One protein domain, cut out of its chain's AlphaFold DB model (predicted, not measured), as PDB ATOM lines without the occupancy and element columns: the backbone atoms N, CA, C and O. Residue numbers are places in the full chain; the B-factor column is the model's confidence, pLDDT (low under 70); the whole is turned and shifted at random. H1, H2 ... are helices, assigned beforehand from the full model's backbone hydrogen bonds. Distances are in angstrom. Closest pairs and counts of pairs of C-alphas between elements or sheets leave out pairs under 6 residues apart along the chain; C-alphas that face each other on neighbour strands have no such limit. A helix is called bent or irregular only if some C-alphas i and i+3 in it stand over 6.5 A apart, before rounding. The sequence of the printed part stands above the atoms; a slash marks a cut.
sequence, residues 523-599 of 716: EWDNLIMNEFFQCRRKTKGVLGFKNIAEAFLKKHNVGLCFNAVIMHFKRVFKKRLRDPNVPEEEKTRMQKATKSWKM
ATOM      1  N   GLU A 523      43.691   6.156  34.630       93.19
ATOM      2  CA  GLU A 523      44.492   6.788  35.692       93.19
ATOM      3  C   GLU A 523      44.183   8.288  35.846       93.19
ATOM      4  O   GLU A 523      44.171   8.839  36.956       93.19
ATOM      5  N   TRP A 524      43.860   8.957  34.733       96.00
ATOM      6  CA  TRP A 524      43.525  10.376  34.711       96.00
ATOM      7  C   TRP A 524      42.177  10.673  35.380       96.00
ATOM      8  O   TRP A 524      41.984  11.807  35.822       96.00
ATOM      9  N   ASP A 525      41.286   9.683  35.561       95.75
ATOM     10  CA  ASP A 525      40.061   9.817  36.369       95.75
ATOM     11  C   ASP A 525      40.408  10.186  37.823       95.75
ATOM     12  O   ASP A 525      39.787  11.069  38.424       95.75
ATOM     13  N   ASN A 526      41.435   9.545  38.389       94.88
ATOM     14  CA  ASN A 526      41.881   9.801  39.757       94.88
ATOM     15  C   ASN A 526      42.635  11.132  39.863       94.88
ATOM     16  O   ASN A 526      42.379  11.909  40.787       94.88
ATOM     17  N   LEU A 527      43.501  11.445  38.893       96.44
ATOM     18  CA  LEU A 527      44.215  12.725  38.852       96.44
ATOM     19  C   LEU A 527      43.252  13.917  38.732       96.44
ATOM     20  O   LEU A 527      43.372  14.877  39.493       96.44
ATOM     21  N   ILE A 528      42.247  13.859  37.851       96.88
ATOM     22  CA  ILE A 528      41.318  14.984  37.657       96.88
ATOM     23  C   ILE A 528      40.339  15.164  38.826       96.88
ATOM     24  O   ILE A 528      39.960  16.292  39.151       96.88
ATOM     25  N   MET A 529      39.977  14.077  39.515       96.62
ATOM     26  CA  MET A 529      39.237  14.157  40.777       96.62
ATOM     27  C   MET A 529      40.093  14.757  41.898       96.62
ATOM     28  O   MET A 529      39.601  15.604  42.648       96.62
ATOM     29  N   ASN A 530      41.382  14.412  41.970       95.88
ATOM     30  CA  ASN A 530      42.322  15.045  42.894       95.88
ATOM     31  C   ASN A 530      42.457  16.553  42.624       95.88
ATOM     32  O   ASN A 530      42.369  17.334  43.573       95.88
ATOM     33  N   GLU A 531      42.569  16.992  41.364       96.25
ATOM     34  CA  GLU A 531      42.572  18.429  41.045       96.25
ATOM     35  C   GLU A 531      41.254  19.113  41.425       96.25
ATOM     36  O   GLU A 531      41.287  20.186  42.022       96.25
ATOM     37  N   PHE A 532      40.090  18.490  41.199       95.94
ATOM     38  CA  PHE A 532      38.812  19.030  41.685       95.94
ATOM     39  C   PHE A 532      38.829  19.295  43.200       95.94
ATOM     40  O   PHE A 532      38.414  20.373  43.640       95.94
ATOM     41  N   PHE A 533      39.345  18.362  44.009       94.38
ATOM     42  CA  PHE A 533      39.469  18.570  45.454       94.38
ATOM     43  C   PHE A 533      40.537  19.613  45.820       94.38
ATOM     44  O   PHE A 533      40.301  20.405  46.735       94.38
ATOM     45  N   GLN A 534      41.668  19.680  45.107       94.31
ATOM     46  CA  GLN A 534      42.706  20.694  45.341       94.31
ATOM     47  C   GLN A 534      42.224  22.108  44.983       94.31
ATOM     48  O   GLN A 534      42.334  23.012  45.813       94.31
ATOM     49  N   CYS A 535      41.621  22.303  43.806       92.88
ATOM     50  CA  CYS A 535      41.019  23.573  43.403       92.88
ATOM     51  C   CYS A 535      39.967  24.022  44.420       92.88
ATOM     52  O   CYS A 535      40.005  25.161  44.873       92.88
ATOM     53  N   ARG A 536      39.083  23.118  44.860       89.62
ATOM     54  CA  ARG A 536      38.061  23.416  45.871       89.62
ATOM     55  C   ARG A 536      38.642  23.836  47.226       89.62
ATOM     56  O   ARG A 536      38.078  24.718  47.863       89.62
ATOM     57  N   ARG A 537      39.738  23.216  47.686       90.12
ATOM     58  CA  ARG A 537      40.425  23.642  48.924       90.12
ATOM     59  C   ARG A 537      41.033  25.042  48.774       90.12
ATOM     60  O   ARG A 537      41.008  25.807  49.730       90.12
ATOM     61  N   LYS A 538      41.550  25.377  47.584       90.12
ATOM     62  CA  LYS A 538      42.207  26.664  47.294       90.12
ATOM     63  C   LYS A 538      41.225  27.814  47.025       90.12
ATOM     64  O   LYS A 538      41.489  28.934  47.446       90.12
ATOM     65  N   THR A 539      40.090  27.578  46.359       84.62
ATOM     66  CA  THR A 539      39.109  28.633  46.036       84.62
ATOM     67  C   THR A 539      37.848  28.551  46.894       84.62
ATOM     68  O   THR A 539      37.023  27.661  46.701       84.62
ATOM     69  N   LYS A 540      37.635  29.567  47.744       77.88
ATOM     70  CA  LYS A 540      36.361  29.808  48.457       77.88
ATOM     71  C   LYS A 540      35.204  30.240  47.528       77.88
ATOM     72  O   LYS A 540      34.051  30.214  47.945       77.88
ATOM     73  N   GLY A 541      35.509  30.668  46.300       75.44
ATOM     74  CA  GLY A 541      34.539  31.180  45.322       75.44
ATOM     75  C   GLY A 541      33.840  30.109  44.471       75.44
ATOM     76  O   GLY A 541      33.927  28.908  44.726       75.44
ATOM     77  N   VAL A 542      33.153  30.555  43.413       75.75
ATOM     78  CA  VAL A 542      32.466  29.673  42.453       75.75
ATOM     79  C   VAL A 542      33.494  28.937  41.589       75.75
ATOM     80  O   VAL A 542      33.919  29.423  40.544       75.75
ATOM     81  N   LEU A 543      33.887  27.741  42.029       82.69
ATOM     82  CA  LEU A 543      34.724  26.827  41.255       82.69
ATOM     83  C   LEU A 543      34.039  26.490  39.921       82.69
ATOM     84  O   LEU A 543      32.915  26.000  39.923       82.69
ATOM     85  N   GLY A 544      34.693  26.717  38.783       88.50
ATOM     86  CA  GLY A 544      34.170  26.346  37.467       88.50
ATOM     87  C   GLY A 544      34.770  25.046  36.924       88.50
ATOM     88  O   GLY A 544      35.903  24.691  37.237       88.50
ATOM     89  N   PHE A 545      34.044  24.372  36.020       90.44
ATOM     90  CA  PHE A 545      34.601  23.273  35.210       90.44
ATOM     91  C   PHE A 545      35.866  23.681  34.445       90.44
ATOM     92  O   PHE A 545      36.769  22.870  34.272       90.44
ATOM     93  N   LYS A 546      35.913  24.944  34.005       92.31
ATOM     94  CA  LYS A 546      37.061  25.548  33.330       92.31
ATOM     95  C   LYS A 546      38.299  25.537  34.223       92.31
ATOM     96  O   LYS A 546      39.278  24.898  33.875       92.31
ATOM     97  N   ASN A 547      38.177  26.099  35.425       92.88
ATOM     98  CA  ASN A 547      39.242  26.206  36.420       92.88
ATOM     99  C   ASN A 547      39.865  24.839  36.763       92.88
ATOM    100  O   ASN A 547      41.071  24.742  36.963       92.88
ATOM    101  N   ILE A 548      39.044  23.782  36.826       95.19
ATOM    102  CA  ILE A 548      39.498  22.407  37.097       95.19
ATOM    103  C   ILE A 548      40.285  21.856  35.901       95.19
ATOM    104  O   ILE A 548      41.355  21.286  36.085       95.19
ATOM    105  N   ALA A 549      39.790  22.050  34.675       96.00
ATOM    106  CA  ALA A 549      40.468  21.602  33.460       96.00
ATOM    107  C   ALA A 549      41.742  22.415  33.143       96.00
ATOM    108  O   ALA A 549      42.716  21.851  32.655       96.00
ATOM    109  N   GLU A 550      41.762  23.712  33.467       95.69
ATOM    110  CA  GLU A 550      42.943  24.587  33.432       95.69
ATOM    111  C   GLU A 550      44.000  24.123  34.442       95.69
ATOM    112  O   GLU A 550      45.158  23.942  34.073       95.69
ATOM    113  N   ALA A 551      43.615  23.872  35.700       95.44
ATOM    114  CA  ALA A 551      44.529  23.360  36.721       95.44
ATOM    115  C   ALA A 551      45.075  21.966  36.370       95.44
ATOM    116  O   ALA A 551      46.261  21.709  36.568       95.44
ATOM    117  N   PHE A 552      44.231  21.098  35.804       97.38
ATOM    118  CA  PHE A 552      44.630  19.780  35.322       97.38
ATOM    119  C   PHE A 552      45.661  19.881  34.190       97.38
ATOM    120  O   PHE A 552      46.754  19.341  34.330       97.38
ATOM    121  N   LEU A 553      45.376  20.635  33.121       96.25
ATOM    122  CA  LEU A 553      46.310  20.803  31.998       96.25
ATOM    123  C   LEU A 553      47.596  21.555  32.369       96.25
ATOM    124  O   LEU A 553      48.641  21.278  31.790       96.25
ATOM    125  N   LYS A 554      47.556  22.480  33.338       96.12
ATOM    126  CA  LYS A 554      48.759  23.187  33.817       96.12
ATOM    127  C   LYS A 554      49.710  22.282  34.618       96.12
ATOM    128  O   LYS A 554      50.878  22.625  34.771       96.12
ATOM    129  N   LYS A 555      49.216  21.165  35.158       97.00
ATOM    130  CA  LYS A 555      49.957  20.288  36.082       97.00
ATOM    131  C   LYS A 555      50.281  18.913  35.494       97.00
ATOM    132  O   LYS A 555      51.294  18.331  35.859       97.00
ATOM    133  N   HIS A 556      49.446  18.413  34.584       94.81
ATOM    134  CA  HIS A 556      49.567  17.093  33.968       94.81
ATOM    135  C   HIS A 556      49.722  17.255  32.450       94.81
ATOM    136  O   HIS A 556      48.785  17.676  31.770       94.81
ATOM    137  N   ASN A 557      50.898  16.925  31.906       91.31
ATOM    138  CA  ASN A 557      51.205  17.067  30.476       91.31
ATOM    139  C   ASN A 557      50.576  15.936  29.635       91.31
ATOM    140  O   ASN A 557      51.259  15.065  29.104       91.31
ATOM    141  N   VAL A 558      49.246  15.930  29.551       89.88
ATOM    142  CA  VAL A 558      48.447  14.837  28.965       89.88
ATOM    143  C   VAL A 558      48.259  14.918  27.443       89.88
ATOM    144  O   VAL A 558      47.619  14.043  26.869       89.88
ATOM    145  N   GLY A 559      48.721  15.980  26.774       92.38
ATOM    146  CA  GLY A 559      48.518  16.201  25.328       92.38
ATOM    147  C   GLY A 559      47.070  16.504  24.883       92.38
ATOM    148  O   GLY A 559      46.822  16.759  23.705       92.38
ATOM    149  N   LEU A 560      46.108  16.502  25.811       92.69
ATOM    150  CA  LEU A 560      44.681  16.685  25.538       92.69
ATOM    151  C   LEU A 560      44.276  18.141  25.282       92.69
ATOM    152  O   LEU A 560      44.795  19.079  25.885       92.69
ATOM    153  N   CYS A 561      43.219  18.327  24.489       93.88
ATOM    154  CA  CYS A 561      42.555  19.622  24.382       93.88
ATOM    155  C   CYS A 561      41.621  19.890  25.582       93.88
ATOM    156  O   CYS A 561      40.942  19.000  26.099       93.88
ATOM    157  N   PHE A 562      41.521  21.157  25.983       94.44
ATOM    158  CA  PHE A 562      40.712  21.631  27.118       94.44
ATOM    159  C   PHE A 562      39.249  21.145  27.118       94.44
ATOM    160  O   PHE A 562      38.701  20.779  28.158       94.44
ATOM    161  N   ASN A 563      38.615  21.079  25.943       93.50
ATOM    162  CA  ASN A 563      37.235  20.600  25.822       93.50
ATOM    163  C   ASN A 563      37.104  19.091  26.100       93.50
ATOM    164  O   ASN A 563      36.097  18.681  26.679       93.50
ATOM    165  N   ALA A 564      38.106  18.278  25.743       94.50
ATOM    166  CA  ALA A 564      38.129  16.856  26.086       94.50
ATOM    167  C   ALA A 564      38.232  16.677  27.607       94.50
ATOM    168  O   ALA A 564      37.412  15.972  28.190       94.50
ATOM    169  N   VAL A 565      39.140  17.409  28.261       96.25
ATOM    170  CA  VAL A 565      39.309  17.402  29.725       96.25
ATOM    171  C   VAL A 565      38.004  17.767  30.451       96.25
ATOM    172  O   VAL A 565      37.594  17.060  31.369       96.25
ATOM    173  N   ILE A 566      37.274  18.796  30.000       95.19
ATOM    174  CA  ILE A 566      35.953  19.153  30.562       95.19
ATOM    175  C   ILE A 566      34.908  18.043  30.350       95.19
ATOM    176  O   ILE A 566      34.081  17.795  31.233       95.19
ATOM    177  N   MET A 567      34.894  17.394  29.182       94.69
ATOM    178  CA  MET A 567      33.937  16.323  28.875       94.69
ATOM    179  C   MET A 567      34.216  15.047  29.672       94.69
ATOM    180  O   MET A 567      33.281  14.441  30.196       94.69
ATOM    181  N   HIS A 568      35.488  14.679  29.824       95.25
ATOM    182  CA  HIS A 568      35.896  13.553  30.652       95.25
ATOM    183  C   HIS A 568      35.656  13.842  32.132       95.25
ATOM    184  O   HIS A 568      34.984  13.041  32.774       95.25
ATOM    185  N   PHE A 569      36.018  15.021  32.655       95.88
ATOM    186  CA  PHE A 569      35.712  15.374  34.046       95.88
ATOM    187  C   PHE A 569      34.221  15.220  34.383       95.88
ATOM    188  O   PHE A 569      33.884  14.624  35.401       95.88
ATOM    189  N   LYS A 570      33.308  15.668  33.509       94.62
ATOM    190  CA  LYS A 570      31.857  15.450  33.688       94.62
ATOM    191  C   LYS A 570      31.486  13.967  33.782       94.62
ATOM    192  O   LYS A 570      30.655  13.607  34.614       94.62
ATOM    193  N   ARG A 571      32.087  13.114  32.943       94.69
ATOM    194  CA  ARG A 571      31.877  11.656  32.949       94.69
ATOM    195  C   ARG A 571      32.385  11.038  34.256       94.69
ATOM    196  O   ARG A 571      31.612  10.364  34.927       94.69
ATOM    197  N   VAL A 572      33.625  11.331  34.647       96.12
ATOM    198  CA  VAL A 572      34.269  10.820  35.873       96.12
ATOM    199  C   VAL A 572      33.522  11.266  37.129       96.12
ATOM    200  O   VAL A 572      33.178  10.454  37.983       96.12
ATOM    201  N   PHE A 573      33.173  12.549  37.206       95.19
ATOM    202  CA  PHE A 573      32.413  13.122  38.313       95.19
ATOM    203  C   PHE A 573      31.022  12.474  38.458       95.19
ATOM    204  O   PHE A 573      30.542  12.260  39.570       95.19
ATOM    205  N   LYS A 574      30.377  12.109  37.341       94.06
ATOM    206  CA  LYS A 574      29.101  11.375  37.323       94.06
ATOM    207  C   LYS A 574      29.266   9.875  37.630       94.06
ATOM    208  O   LYS A 574      28.360   9.314  38.240       94.06
ATOM    209  N   LYS A 575      30.400   9.254  37.263       95.31
ATOM    210  CA  LYS A 575      30.812   7.880  37.637       95.31
ATOM    211  C   LYS A 575      30.971   7.801  39.165       95.31
ATOM    212  O   LYS A 575      30.161   7.147  39.814       95.31
ATOM    213  N   ARG A 576      31.876   8.594  39.760       95.00
ATOM    214  CA  ARG A 576      32.114   8.626  41.222       95.00
ATOM    215  C   ARG A 576      30.897   9.023  42.071       95.00
ATOM    216  O   ARG A 576      30.757   8.532  43.184       95.00
ATOM    217  N   LEU A 577      29.989   9.875  41.577       94.06
ATOM    218  CA  LEU A 577      28.749  10.199  42.309       94.06
ATOM    219  C   LEU A 577      27.742   9.040  42.395       94.06
ATOM    220  O   LEU A 577      26.834   9.102  43.226       94.06
ATOM    221  N   ARG A 578      27.863   8.033  41.523       93.31
ATOM    222  CA  ARG A 578      26.959   6.875  41.429       93.31
ATOM    223  C   ARG A 578      27.594   5.575  41.927       93.31
ATOM    224  O   ARG A 578      26.864   4.686  42.343       93.31
ATOM    225  N   ASP A 579      28.920   5.491  41.901       93.50
ATOM    226  CA  ASP A 579      29.713   4.376  42.423       93.50
ATOM    227  C   ASP A 579      29.392   4.114  43.913       93.50
ATOM    228  O   ASP A 579      29.496   5.041  44.724       93.50
ATOM    229  N   PRO A 580      28.985   2.894  44.315       92.81
ATOM    230  CA  PRO A 580      28.717   2.592  45.718       92.81
ATOM    231  C   PRO A 580      29.974   2.717  46.591       92.81
ATOM    232  O   PRO A 580      29.861   3.206  47.714       92.81
ATOM    233  N   ASN A 581      31.155   2.383  46.061       95.88
ATOM    234  CA  ASN A 581      32.412   2.267  46.808       95.88
ATOM    235  C   ASN A 581      33.034   3.624  47.175       95.88
ATOM    236  O   ASN A 581      33.841   3.714  48.099       95.88
ATOM    237  N   VAL A 582      32.659   4.701  46.477       94.50
ATOM    238  CA  VAL A 582      33.110   6.057  46.821       94.50
ATOM    239  C   VAL A 582      32.462   6.486  48.151       94.50
ATOM    240  O   VAL A 582      31.233   6.431  48.263       94.50
ATOM    241  N   PRO A 583      33.222   6.960  49.160       95.25
ATOM    242  CA  PRO A 583      32.661   7.328  50.462       95.25
ATOM    243  C   PRO A 583      31.534   8.370  50.368       95.25
ATOM    244  O   PRO A 583      31.643   9.355  49.633       95.25
ATOM    245  N   GLU A 584      30.462   8.224  51.160       93.56
ATOM    246  CA  GLU A 584      29.362   9.210  51.160       93.56
ATOM    247  C   GLU A 584      29.813  10.605  51.633       93.56
ATOM    248  O   GLU A 584      29.184  11.595  51.264       93.56
ATOM    249  N   GLU A 585      30.938  10.738  52.347       94.44
ATOM    250  CA  GLU A 585      31.542  12.048  52.635       94.44
ATOM    251  C   GLU A 585      32.129  12.696  51.364       94.44
ATOM    252  O   GLU A 585      31.922  13.889  51.127       94.44
ATOM    253  N   GLU A 586      32.762  11.914  50.479       94.12
ATOM    254  CA  GLU A 586      33.221  12.386  49.166       94.12
ATOM    255  C   GLU A 586      32.027  12.767  48.278       94.12
ATOM    256  O   GLU A 586      31.986  13.881  47.745       94.12
ATOM    257  N   LYS A 587      31.000  11.911  48.195       94.56
ATOM    258  CA  LYS A 587      29.761  12.209  47.453       94.56
ATOM    259  C   LYS A 587      29.058  13.453  48.000       94.56
ATOM    260  O   LYS A 587      28.655  14.317  47.222       94.56
ATOM    261  N   THR A 588      28.973  13.613  49.321       93.69
ATOM    262  CA  THR A 588      28.397  14.802  49.977       93.69
ATOM    263  C   THR A 588      29.205  16.058  49.661       93.69
ATOM    264  O   THR A 588      28.634  17.111  49.354       93.69
ATOM    265  N   ARG A 589      30.544  15.967  49.658       91.06
ATOM    266  CA  ARG A 589      31.413  17.043  49.166       91.06
ATOM    267  C   ARG A 589      31.072  17.345  47.699       91.06
ATOM    268  O   ARG A 589      30.768  18.502  47.394       91.06
ATOM    269  N   MET A 590      31.076  16.368  46.794       93.75
ATOM    270  CA  MET A 590      30.764  16.551  45.365       93.75
ATOM    271  C   MET A 590      29.389  17.211  45.146       93.75
ATOM    272  O   MET A 590      29.308  18.233  44.464       93.75
ATOM    273  N   GLN A 591      28.336  16.736  45.814       91.12
ATOM    274  CA  GLN A 591      26.987  17.317  45.749       91.12
ATOM    275  C   GLN A 591      26.936  18.772  46.248       91.12
ATOM    276  O   GLN A 591      26.287  19.624  45.631       91.12
ATOM    277  N   LYS A 592      27.662  19.106  47.327       90.06
ATOM    278  CA  LYS A 592      27.794  20.499  47.792       90.06
ATOM    279  C   LYS A 592      28.456  21.404  46.735       90.06
ATOM    280  O   LYS A 592      28.093  22.572  46.656       90.06
ATOM    281  N   ALA A 593      29.354  20.886  45.885       87.00
ATOM    282  CA  ALA A 593      29.907  21.656  44.760       87.00
ATOM    283  C   ALA A 593      28.894  21.838  43.617       87.00
ATOM    284  O   ALA A 593      28.771  22.933  43.081       87.00
ATOM    285  N   THR A 594      28.081  20.826  43.292       86.50
ATOM    286  CA  THR A 594      27.045  20.967  42.244       86.50
ATOM    287  C   THR A 594      25.932  21.963  42.584       86.50
ATOM    288  O   THR A 594      25.177  22.343  41.689       86.50
ATOM    289  N   LYS A 595      25.833  22.394  43.850       84.19
ATOM    290  CA  LYS A 595      24.960  23.495  44.288       84.19
ATOM    291  C   LYS A 595      25.586  24.882  44.081       84.19
ATOM    292  O   LYS A 595      24.851  25.811  43.768       84.19
ATOM    293  N   SER A 596      26.908  25.041  44.233       79.56
ATOM    294  CA  SER A 596      27.591  26.316  43.943       79.56
ATOM    295  C   SER A 596      27.877  26.500  42.450       79.56
ATOM    296  O   SER A 596      27.916  27.626  41.954       79.56
ATOM    297  N   TRP A 597      28.004  25.404  41.701       81.88
ATOM    298  CA  TRP A 597      27.966  25.418  40.243       81.88
ATOM    299  C   TRP A 597      26.573  25.856  39.764       81.88
ATOM    300  O   TRP A 597      25.597  25.134  39.968       81.88
ATOM    301  N   LYS A 598      26.482  27.004  39.069       70.38
ATOM    302  CA  LYS A 598      25.274  27.460  38.342       70.38
ATOM    303  C   LYS A 598      25.008  26.585  37.107       70.38
ATOM    304  O   LYS A 598      25.101  27.023  35.962       70.38
ATOM    305  N   MET A 599      24.739  25.313  37.362       68.00
ATOM    306  CA  MET A 599      24.347  24.309  36.385       68.00
ATOM    307  C   MET A 599      22.978  24.623  35.788       68.00
ATOM    308  O   MET A 599      22.126  25.239  36.424       68.00
TER     309      MET A 599
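Overview. This is residues 523 to 599 of the 716 residues of an uncharacterized protein of Caenorhabditis nigoni (UniProt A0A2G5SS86). Three helices, H1, H2 and H3, pack on one another in a triangle, each crossing the other two at a steep or nearly right angle, and the last helix, H4, lies at one side of this core, near H1 and the end of H3 but without clear contact. The turn before H4 and its first two residues, residues 580 to 585, stick out at one end of the longest axis, and the link between H2 and H3 reaches the other end. The printed part has 77 residues with four named helices, in the order H1, H2, H3, H4, and no named strand; the class is all helix. The whole is compact, with a radius of gyration of the C-alphas of 11.9 A, and its C-alphas span 33 by 27 by 20 A along the three main axes.

Along the chain. H1 is the longest helix, with 16 residues from Glu 523 to Lys 538 and 23.1 A from first to last C-alpha; it begins at C-alpha 523, at (44.492, 6.788, 35.692). H3 covers residues 562 to 576, Phe 562 to Arg 576, and is 21.0 A long; its last C-alpha, that of Arg 576, is at (32.114, 8.626, 41.222). H2 covers residues 545 to 555, Phe 545 to Lys 555, with 15.7 A from first to last C-alpha. H4 covers residues 584 to 596, Glu 584 to Ser 596, with 18.7 A between its end C-alphas; it ends at C-alpha 596, at (27.591, 26.316, 43.943). No helix is bent or irregular.

Arrangement. H1 touches H2 with 11 pairs of C-alphas within 8 A, and the closest are those of Phe 532 and Ile 548, 5.7 A apart. Their lines stand at a steep tilt of 69.6 degrees, only just short of about perpendicular, and they run opposite ways. H1 also touches H3, with residues 525 to 529 of H1 alone and residues 568 to 573 of H3 alone. The closest C-alphas of this pair are those of Asp 525 and Val 572, 5.9 A apart, and the lines are about perpendicular, at 88 degrees. H2 touches H3, with 8 pairs of C-alphas within 8 A; the closest are those of Ala 549 and Val 565, 5.7 A apart. Their lines are only just about perpendicular, at 73 degrees. The helix packing is mostly crossed: of the 3 touching pairs, 0 are at a shallow tilt. H4 touches no helix. H3 and H4 are close but not clearly touching, with 1 pair of C-alphas within 8 A, those of Arg 576 and Lys 587, 7.6 A apart; they stand at a steep tilt of 46 degrees and run opposite ways. H1 and H4 are near each other, with 8 pairs of C-alphas within 10 A, while H2 and H4 are apart. In H1, H2 and H3 every O i to N i+4 pair is within hydrogen-bond range, and in H4 8 of 9 are.

Size, cuts and confidence. The two C-alphas farthest apart are those of Gly 559 and Glu 584, 32.9 A. The first and last printed C-alphas, those of Glu 523 and Met 599, are 26.7 A apart. The printed part has no cut. The links from H1 to H2 and from H2 to H3 have 6 residues each, the link from H3 to H4 has 7, and these three links are short. Residues 580 to 585, of which 584 and 585 belong to H4, stand free. The mean pLDDT of the printed part is 91.8, and one printed residue, Met 599, is under 70.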